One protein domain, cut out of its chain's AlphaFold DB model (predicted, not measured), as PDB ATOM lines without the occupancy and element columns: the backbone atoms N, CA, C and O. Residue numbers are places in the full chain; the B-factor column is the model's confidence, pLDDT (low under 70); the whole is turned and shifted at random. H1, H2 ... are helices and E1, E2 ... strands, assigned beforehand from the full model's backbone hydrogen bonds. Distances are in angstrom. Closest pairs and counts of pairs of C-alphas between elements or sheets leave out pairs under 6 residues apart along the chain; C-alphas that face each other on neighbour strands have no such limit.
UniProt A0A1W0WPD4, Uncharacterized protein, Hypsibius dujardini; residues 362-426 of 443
ATOM      1  N   THR A 362     176.876 178.892 163.408       69.38
ATOM      2  CA  THR A 362     175.474 179.099 162.996       69.38
ATOM      3  C   THR A 362     174.672 179.839 164.072       69.38
ATOM      4  O   THR A 362     173.833 180.694 163.762       69.38
ATOM      5  N   ILE A 363     174.981 179.570 165.345       68.00
ATOM      6  CA  ILE A 363     174.273 180.109 166.506       68.00
ATOM      7  C   ILE A 363     174.600 181.584 166.731       68.00
ATOM      8  O   ILE A 363     173.678 182.390 166.894       68.00
ATOM      9  N   GLU A 364     175.872 181.984 166.657       71.25
ATOM     10  CA  GLU A 364     176.222 183.411 166.716       71.25
ATOM     11  C   GLU A 364     175.606 184.208 165.553       71.25
ATOM     12  O   GLU A 364     175.129 185.330 165.753       71.25
ATOM     13  N   TYR A 365     175.560 183.630 164.345       77.00
ATOM     14  CA  TYR A 365     174.973 184.292 163.179       77.00
ATOM     15  C   TYR A 365     173.475 184.583 163.365       77.00
ATOM     16  O   TYR A 365     173.037 185.717 163.146       77.00
ATOM     17  N   ALA A 366     172.690 183.602 163.825       75.94
ATOM     18  CA  ALA A 366     171.255 183.790 164.045       75.94
ATOM     19  C   ALA A 366     170.963 184.830 165.141       75.94
ATOM     20  O   ALA A 366     170.170 185.749 164.920       75.94
ATOM     21  N   ARG A 367     171.649 184.762 166.295       75.94
ATOM     22  CA  ARG A 367     171.475 185.746 167.384       75.94
ATOM     23  C   ARG A 367     171.835 187.173 166.937       75.94
ATOM     24  O   ARG A 367     171.177 188.139 167.328       75.94
ATOM     25  N   LYS A 368     172.833 187.315 166.060       78.94
ATOM     26  CA  LYS A 368     173.242 188.594 165.460       78.94
ATOM     27  C   LYS A 368     172.205 189.157 164.484       78.94
ATOM     28  O   LYS A 368     171.926 190.357 164.533       78.94
ATOM     29  N   GLU A 369     171.595 188.322 163.642       81.44
ATOM     30  CA  GLU A 369     170.461 188.745 162.807       81.44
ATOM     31  C   GLU A 369     169.229 189.112 163.660       81.44
ATOM     32  O   GLU A 369     168.527 190.067 163.322       81.44
ATOM     33  N   ILE A 370     169.022 188.470 164.817       81.25
ATOM     34  CA  ILE A 370     167.986 188.871 165.786       81.25
ATOM     35  C   ILE A 370     168.273 190.263 166.369       81.25
ATOM     36  O   ILE A 370     167.397 191.121 166.283       81.25
ATOM     37  N   CYS A 371     169.474 190.563 166.883       77.62
ATOM     38  CA  CYS A 371     169.758 191.923 167.383       77.62
ATOM     39  C   CYS A 371     169.689 193.000 166.287       77.62
ATOM     40  O   CYS A 371     169.294 194.136 166.556       77.62
ATOM     41  N   LYS A 372     170.003 192.648 165.039       81.00
ATOM     42  CA  LYS A 372     169.821 193.503 163.856       81.00
ATOM     43  C   LYS A 372     168.337 193.717 163.511       81.00
ATOM     44  O   LYS A 372     167.963 194.830 163.146       81.00
ATOM     45  N   TYR A 373     167.479 192.706 163.664       83.38
ATOM     46  CA  TYR A 373     166.021 192.840 163.524       83.38
ATOM     47  C   TYR A 373     165.411 193.673 164.664       83.38
ATOM     48  O   TYR A 373     164.632 194.593 164.416       83.38
ATOM     49  N   VAL A 374     165.827 193.426 165.910       78.69
ATOM     50  CA  VAL A 374     165.489 194.256 167.077       78.69
ATOM     51  C   VAL A 374     165.898 195.707 166.822       78.69
ATOM     52  O   VAL A 374     165.086 196.606 167.023       78.69
ATOM     53  N   GLN A 375     167.099 195.952 166.291       81.44
ATOM     54  CA  GLN A 375     167.528 197.290 165.890       81.44
ATOM     55  C   GLN A 375     166.615 197.917 164.829       81.44
ATOM     56  O   GLN A 375     166.289 199.093 164.970       81.44
ATOM     57  N   THR A 376     166.201 197.202 163.774       80.88
ATOM     58  CA  THR A 376     165.363 197.813 162.721       80.88
ATOM     59  C   THR A 376     163.945 198.119 163.202       80.88
ATOM     60  O   THR A 376     163.446 199.210 162.915       80.88
ATOM     61  N   GLN A 377     163.320 197.227 163.977       82.38
ATOM     62  CA  GLN A 377     161.972 197.448 164.517       82.38
ATOM     63  C   GLN A 377     161.963 198.462 165.671       82.38
ATOM     64  O   GLN A 377     161.119 199.357 165.713       82.38
ATOM     65  N   LEU A 378     162.923 198.365 166.594       80.88
ATOM     66  CA  LEU A 378     163.004 199.188 167.806       80.88
ATOM     67  C   LEU A 378     164.002 200.354 167.675       80.88
ATOM     68  O   LEU A 378     164.479 200.868 168.685       80.88
ATOM     69  N   THR A 379     164.278 200.828 166.451       79.62
ATOM     70  CA  THR A 379     165.120 202.020 166.180       79.62
ATOM     71  C   THR A 379     164.769 203.220 167.067       79.62
ATOM     72  O   THR A 379     165.661 203.925 167.535       79.62
ATOM     73  N   VAL A 380     163.473 203.435 167.323       76.31
ATOM     74  CA  VAL A 380     162.930 204.523 168.159       76.31
ATOM     75  C   VAL A 380     163.447 204.468 169.604       76.31
ATOM     76  O   VAL A 380     163.597 205.510 170.234       76.31
ATOM     77  N   TYR A 381     163.770 203.274 170.102       77.69
ATOM     78  CA  TYR A 381     164.277 203.029 171.453       77.69
ATOM     79  C   TYR A 381     165.815 202.988 171.527       77.69
ATOM     80  O   TYR A 381     166.357 202.655 172.570       77.69
ATOM     81  N   GLY A 382     166.543 203.309 170.449       81.19
ATOM     82  CA  GLY A 382     168.007 203.441 170.503       81.19
ATOM     83  C   GLY A 382     168.787 202.122 170.576       81.19
ATOM     84  O   GLY A 382     169.886 202.093 171.128       81.19
ATOM     85  N   PHE A 383     168.258 201.023 170.031       81.25
ATOM     86  CA  PHE A 383     168.998 199.758 169.939       81.25
ATOM     87  C   PHE A 383     170.164 199.837 168.937       81.25
ATOM     88  O   PHE A 383     169.989 200.208 167.769       81.25
ATOM     89  N   THR A 384     171.369 199.463 169.375       77.19
ATOM     90  CA  THR A 384     172.603 199.562 168.566       77.19
ATOM     91  C   THR A 384     172.847 198.330 167.694       77.19
ATOM     92  O   THR A 384     173.655 198.390 166.766       77.19
ATOM     93  N   GLY A 385     172.120 197.237 167.946       70.44
ATOM     94  CA  GLY A 385     172.240 195.970 167.219       70.44
ATOM     95  C   GLY A 385     173.458 195.131 167.619       70.44
ATOM     96  O   GLY A 385     173.634 194.036 167.086       70.44
ATOM     97  N   ALA A 386     174.284 195.607 168.557       72.44
ATOM     98  CA  ALA A 386     175.327 194.794 169.169       72.44
ATOM     99  C   ALA A 386     174.715 193.759 170.130       72.44
ATOM    100  O   ALA A 386     173.717 194.029 170.799       72.44
ATOM    101  N   MET A 387     175.335 192.582 170.197       77.44
ATOM    102  CA  MET A 387     175.002 191.508 171.131       77.44
ATOM    103  C   MET A 387     176.064 191.453 172.234       77.44
ATOM    104  O   MET A 387     177.250 191.655 171.959       77.44
ATOM    105  N   ARG A 388     175.665 191.152 173.474       78.75
ATOM    106  CA  ARG A 388     176.613 190.899 174.567       78.75
ATOM    107  C   ARG A 388     177.313 189.539 174.376       78.75
ATOM    108  O   ARG A 388     176.612 188.535 174.234       78.75
ATOM    109  N   PRO A 389     178.656 189.460 174.419       72.12
ATOM    110  CA  PRO A 389     179.352 188.174 174.455       72.12
ATOM    111  C   PRO A 389     179.033 187.427 175.760       72.12
ATOM    112  O   PRO A 389     178.885 188.053 176.812       72.12
ATOM    113  N   GLY A 390     178.936 186.097 175.693       69.69
ATOM    114  CA  GLY A 390     178.642 185.244 176.855       69.69
ATOM    115  C   GLY A 390     177.162 185.133 177.244       69.69
ATOM    116  O   GLY A 390     176.864 184.704 178.354       69.69
ATOM    117  N   ALA A 391     176.223 185.515 176.372       63.84
ATOM    118  CA  ALA A 391     174.802 185.237 176.589       63.84
ATOM    119  C   ALA A 391     174.464 183.749 176.332       63.84
ATOM    120  O   ALA A 391     175.054 183.115 175.453       63.84
ATOM    121  N   THR A 392     173.501 183.201 177.076       65.38
ATOM    122  CA  THR A 392     173.036 181.805 176.961       65.38
ATOM    123  C   THR A 392     172.219 181.572 175.682       65.38
ATOM    124  O   THR A 392     171.933 182.499 174.925       65.38
ATOM    125  N   GLU A 393     171.875 180.318 175.384       59.88
ATOM    126  CA  GLU A 393     171.284 179.937 174.091       59.88
ATOM    127  C   GLU A 393     169.870 180.473 173.844       59.88
ATOM    128  O   GLU A 393     169.553 180.840 172.714       59.88
ATOM    129  N   CYS A 394     169.046 180.565 174.890       64.56
ATOM    130  CA  CYS A 394     167.677 181.085 174.816       64.56
ATOM    131  C   CYS A 394     167.600 182.628 174.778       64.56
ATOM    132  O   CYS A 394     166.562 183.193 174.413       64.56
ATOM    133  N   ASP A 395     168.678 183.306 175.191       73.75
ATOM    134  CA  ASP A 395     168.648 184.693 175.661       73.75
ATOM    135  C   ASP A 395     169.508 185.599 174.782       73.75
ATOM    136  O   ASP A 395     170.738 185.640 174.880       73.75
ATOM    137  N   VAL A 396     168.860 186.407 173.945       78.00
ATOM    138  CA  VAL A 396     169.577 187.356 173.091       78.00
ATOM    139  C   VAL A 396     169.693 188.699 173.812       78.00
ATOM    140  O   VAL A 396     168.759 189.499 173.826       78.00
ATOM    141  N   GLN A 397     170.845 188.957 174.435       81.75
ATOM    142  CA  GLN A 397     171.136 190.242 175.081       81.75
ATOM    143  C   GLN A 397     171.590 191.279 174.044       81.75
ATOM    144  O   GLN A 397     172.766 191.315 173.672       81.75
ATOM    145  N   CYS A 398     170.662 192.126 173.590       82.56
ATOM    146  CA  CYS A 398     170.936 193.201 172.634       82.56
ATOM    147  C   CYS A 398     171.175 194.543 173.336       82.56
ATOM    148  O   CYS A 398     170.508 194.892 174.311       82.56
ATOM    149  N   GLU A 399     172.113 195.317 172.809       82.62
ATOM    150  CA  GLU A 399     172.535 196.605 173.355       82.62
ATOM    151  C   GLU A 399     171.594 197.766 172.975       82.62
ATOM    152  O   GLU A 399     171.208 197.932 171.811       82.62
ATOM    153  N   ARG A 400     171.289 198.616 173.961       83.06
ATOM    154  CA  ARG A 400     170.532 199.868 173.852       83.06
ATOM    155  C   ARG A 400     171.374 201.044 174.354       83.06
ATOM    156  O   ARG A 400     171.958 200.998 175.437       83.06
ATOM    157  N   SER A 401     171.444 202.114 173.564       81.62
ATOM    158  CA  SER A 401     172.189 203.328 173.910       81.62
ATOM    159  C   SER A 401     171.275 204.370 174.564       81.62
ATOM    160  O   SER A 401     170.808 205.299 173.896       81.62
ATOM    161  N   ASP A 402     171.041 204.239 175.873       76.75
ATOM    162  CA  ASP A 402     170.239 205.182 176.670       76.75
ATOM    163  C   ASP A 402     171.017 206.480 176.992       76.75
ATOM    164  O   ASP A 402     171.360 206.818 178.129       76.75
ATOM    165  N   GLY A 403     171.303 207.252 175.941       74.44
ATOM    166  CA  GLY A 403     171.808 208.620 176.033       74.44
ATOM    167  C   GLY A 403     173.246 208.742 176.544       74.44
ATOM    168  O   GLY A 403     174.192 208.593 175.774       74.44
ATOM    169  N   LYS A 404     173.410 209.145 177.813       68.31
ATOM    170  CA  LYS A 404     174.716 209.466 178.430       68.31
ATOM    171  C   LYS A 404     175.308 208.334 179.274       68.31
ATOM    172  O   LYS A 404     176.478 208.436 179.640       68.31
ATOM    173  N   GLN A 405     174.519 207.328 179.646       56.56
ATOM    174  CA  GLN A 405     174.997 206.218 180.472       56.56
ATOM    175  C   GLN A 405     175.598 205.100 179.611       56.56
ATOM    176  O   GLN A 405     175.448 205.086 178.388       56.56
ATOM    177  N   ALA A 406     176.342 204.201 180.256       63.53
ATOM    178  CA  ALA A 406     176.983 203.077 179.588       63.53
ATOM    179  C   ALA A 406     175.949 202.110 178.988       63.53
ATOM    180  O   ALA A 406     174.843 201.974 179.504       63.53
ATOM    181  N   ASN A 407     176.353 201.447 177.905       73.44
ATOM    182  CA  ASN A 407     175.591 200.498 177.095       73.44
ATOM    183  C   ASN A 407     174.663 199.594 177.937       73.44
ATOM    184  O   ASN A 407     175.126 198.690 178.635       73.44
ATOM    185  N   VAL A 408     173.350 199.835 177.854       81.12
ATOM    186  CA  VAL A 408     172.330 199.081 178.596       81.12
ATOM    187  C   VAL A 408     171.924 197.878 177.757       81.12
ATOM    188  O   VAL A 408     171.378 198.029 176.669       81.12
ATOM    189  N   PHE A 409     172.162 196.666 178.246       81.88
ATOM    190  CA  PHE A 409     171.707 195.457 177.561       81.88
ATOM    191  C   PHE A 409     170.254 195.144 177.942       81.88
ATOM    192  O   PHE A 409     169.858 195.296 179.097       81.88
ATOM    193  N   HIS A 410     169.445 194.719 176.973       79.62
ATOM    194  CA  HIS A 410     168.129 194.123 177.209       79.62
ATOM    195  C   HIS A 410     168.147 192.669 176.755       79.62
ATOM    196  O   HIS A 410     168.518 192.372 175.618       79.62
ATOM    197  N   THR A 411     167.731 191.774 177.647       81.12
ATOM    198  CA  THR A 411     167.563 190.352 177.355       81.12
ATOM    199  C   THR A 411     166.251 190.128 176.617       81.12
ATOM    200  O   THR A 411     165.178 190.418 177.145       81.12
ATOM    201  N   PHE A 412     166.330 189.588 175.405       77.81
ATOM    202  CA  PHE A 412     165.179 189.087 174.666       77.81
ATOM    203  C   PHE A 412     165.142 187.563 174.796       77.81
ATOM    204  O   PHE A 412     165.907 186.862 174.134       77.81
ATOM    205  N   HIS A 413     164.253 187.060 175.654       74.00
ATOM    206  CA  HIS A 413     163.951 185.632 175.743       74.00
ATOM    207  C   HIS A 413     163.153 185.210 174.503       74.00
ATOM    208  O   HIS A 413     162.045 185.712 174.268       74.00
ATOM    209  N   LEU A 414     163.701 184.305 173.695       68.94
ATOM    210  CA  LEU A 414     163.076 183.900 172.435       68.94
ATOM    211  C   LEU A 414     161.951 182.879 172.679       68.94
ATOM    212  O   LEU A 414     162.141 181.665 172.605       68.94
ATOM    213  N   LYS A 415     160.747 183.367 172.991       48.91
ATOM    214  CA  LYS A 415     159.586 182.505 173.259       48.91
ATOM    215  C   LYS A 415     159.239 181.641 172.034       48.91
ATOM    216  O   LYS A 415     158.984 182.170 170.956       48.91
ATOM    217  N   ASN A 416     159.162 180.324 172.241       47.78
ATOM    218  CA  ASN A 416     159.010 179.277 171.214       47.78
ATOM    219  C   ASN A 416     160.238 179.056 170.306       47.78
ATOM    220  O   ASN A 416     160.112 178.399 169.274       47.78
ATOM    221  N   TRP A 417     161.417 179.566 170.667       54.56
ATOM    222  CA  TRP A 417     162.662 179.149 170.022       54.56
ATOM    223  C   TRP A 417     163.164 177.852 170.661       54.56
ATOM    224  O   TRP A 417     163.118 177.736 171.889       54.56
ATOM    225  N   PRO A 418     163.654 176.878 169.879       48.00
ATOM    226  CA  PRO A 418     164.285 175.701 170.449       48.00
ATOM    227  C   PRO A 418     165.651 176.078 171.040       48.00
ATOM    228  O   PRO A 418     166.609 176.335 170.313       48.00
ATOM    229  N   CYS A 419     165.752 176.122 172.369       44.03
ATOM    230  CA  CYS A 419     167.052 176.124 173.040       44.03
ATOM    231  C   CYS A 419     167.738 174.762 172.812       44.03
ATOM    232  O   CYS A 419     167.055 173.735 172.793       44.03
ATOM    233  N   GLY A 420     169.061 174.733 172.630       41.91
ATOM    234  CA  GLY A 420     169.827 173.488 172.511       41.91
ATOM    235  C   GLY A 420     169.635 172.648 171.242       41.91
ATOM    236  O   GLY A 420     170.090 171.510 171.232       41.91
ATOM    237  N   THR A 421     168.981 173.133 170.173       40.16
ATOM    238  CA  THR A 421     168.936 172.398 168.884       40.16
ATOM    239  C   THR A 421     169.083 173.293 167.646       40.16
ATOM    240  O   THR A 421     168.745 174.475 167.643       40.16
ATOM    241  N   ASN A 422     169.644 172.699 166.586       42.97
ATOM    242  CA  ASN A 422     170.195 173.392 165.420       42.97
ATOM    243  C   ASN A 422     169.203 174.256 164.620       42.97
ATOM    244  O   ASN A 422     168.048 173.903 164.380       42.97
ATOM    245  N   LEU A 423     169.716 175.376 164.108       46.12
ATOM    246  CA  LEU A 423     168.967 176.520 163.565       46.12
ATOM    247  C   LEU A 423     168.426 176.339 162.133       46.12
ATOM    248  O   LEU A 423     168.451 177.263 161.320       46.12
ATOM    249  N   LYS A 424     167.897 175.156 161.808       41.34
ATOM    250  CA  LYS A 424     167.357 174.820 160.474       41.34
ATOM    251  C   LYS A 424     165.839 175.085 160.334       41.34
ATOM    252  O   LYS A 424     165.170 174.473 159.506       41.34
ATOM    253  N   GLY A 425     165.286 176.015 161.123       42.34
ATOM    254  CA  GLY A 425     163.866 176.404 161.104       42.34
ATOM    255  C   GLY A 425     163.597 177.758 160.431       42.34
ATOM    256  O   GLY A 425     164.339 178.719 160.627       42.34
ATOM    257  N   ARG A 426     162.499 177.870 159.666       40.00
ATOM    258  CA  ARG A 426     161.988 179.161 159.154       40.00
ATOM    259  C   ARG A 426     160.862 179.675 160.050       40.00
ATOM    260  O   ARG A 426     159.805 179.058 160.119       40.00
TER     261      ARG A 426
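What this domain is: This is residues 362 to 426 of the 443 residues of an uncharacterized protein of Hypsibius dujardini (UniProt A0A1W0WPD4). A small, strongly twisted sheet of three antiparallel strands has one helix, H1, packed along one face, over E1 and E2; no named helix covers the other face. The turn between E2 and E3 lies at one end of the long axis, and a tail without named elements, residues 414 to 426, lies at the other. The printed part has 65 residues, with one named helix and three named strands in the order H1, E1, E2, E3; the sheet's order is E1, E2, E3, and the class is mixed, helices and strands. The whole is compact, with a radius of gyration of the C-alphas of 12.1 A, yet elongated in outline, spanning 39 by 22 by 19 A.

Where its parts are: Begin at C-alpha 362, at (175.474, 179.099, 162.996); from there H1 runs through residues 362 to 377, 22.8 A from first to last C-alpha. Next look at E1, residues 383 to 387, 10.3 A long. E2 follows at residues 395 to 400, 15.4 A long, beginning with C-alpha 395 at (168.648, 184.693, 175.661). E3, residues 408 to 413, is 16.1 A long and ends at C-alpha 413, at (163.951, 185.632, 175.743).

How they stand to each other: Start with the sheet, where E1, E2 and E3 form a meander, each strand the antiparallel neighbour of the one before. E1 and E2 are a hairpin, their directions at 137 degrees; look for N 384 and O 399, 2.9 A apart and within hydrogen-bond range. E2 and E3 are a hairpin too, at 150 degrees, with N 400 and O 408 within hydrogen-bond range at 2.8 A. E1 and E3 are the edge strands, and E2 is the inner one. The sheet is strongly twisted, but only just: its C-alphas lie up to 4.3 A off their best plane. H1 is on one face of this sheet, in two layers, a helix layer and a sheet layer, at a height over the sheet of 7.2 A. It lies over E1 and E2, and on the local plane it runs along the strands, at 3 degrees to E1. The closest C-alphas of H1 and E1 are those of Cys 371 and Gly 385, 4.8 A apart; those of H1 and E2 are Cys 371 and Cys 398, 5.5 A apart. In H1 every O i to N i+4 pair is within hydrogen-bond range.

The domain as a whole: The two C-alphas farthest apart, those of Lys 404 and Lys 424, are 39.7 A apart. The printed part has no cut; the link from H1 to E1 is tight, the links from E1 to E2 and from E2 to E3 are short, and no link is long. The C-alphas of residues 414 to 426 lie 9 to 18 A from the mean of the C-alphas. The mean pLDDT of the printed part is 70.0; look for values under 70 at residues 362 to 363, 390 to 394, 404 to 406 and 414 to 426.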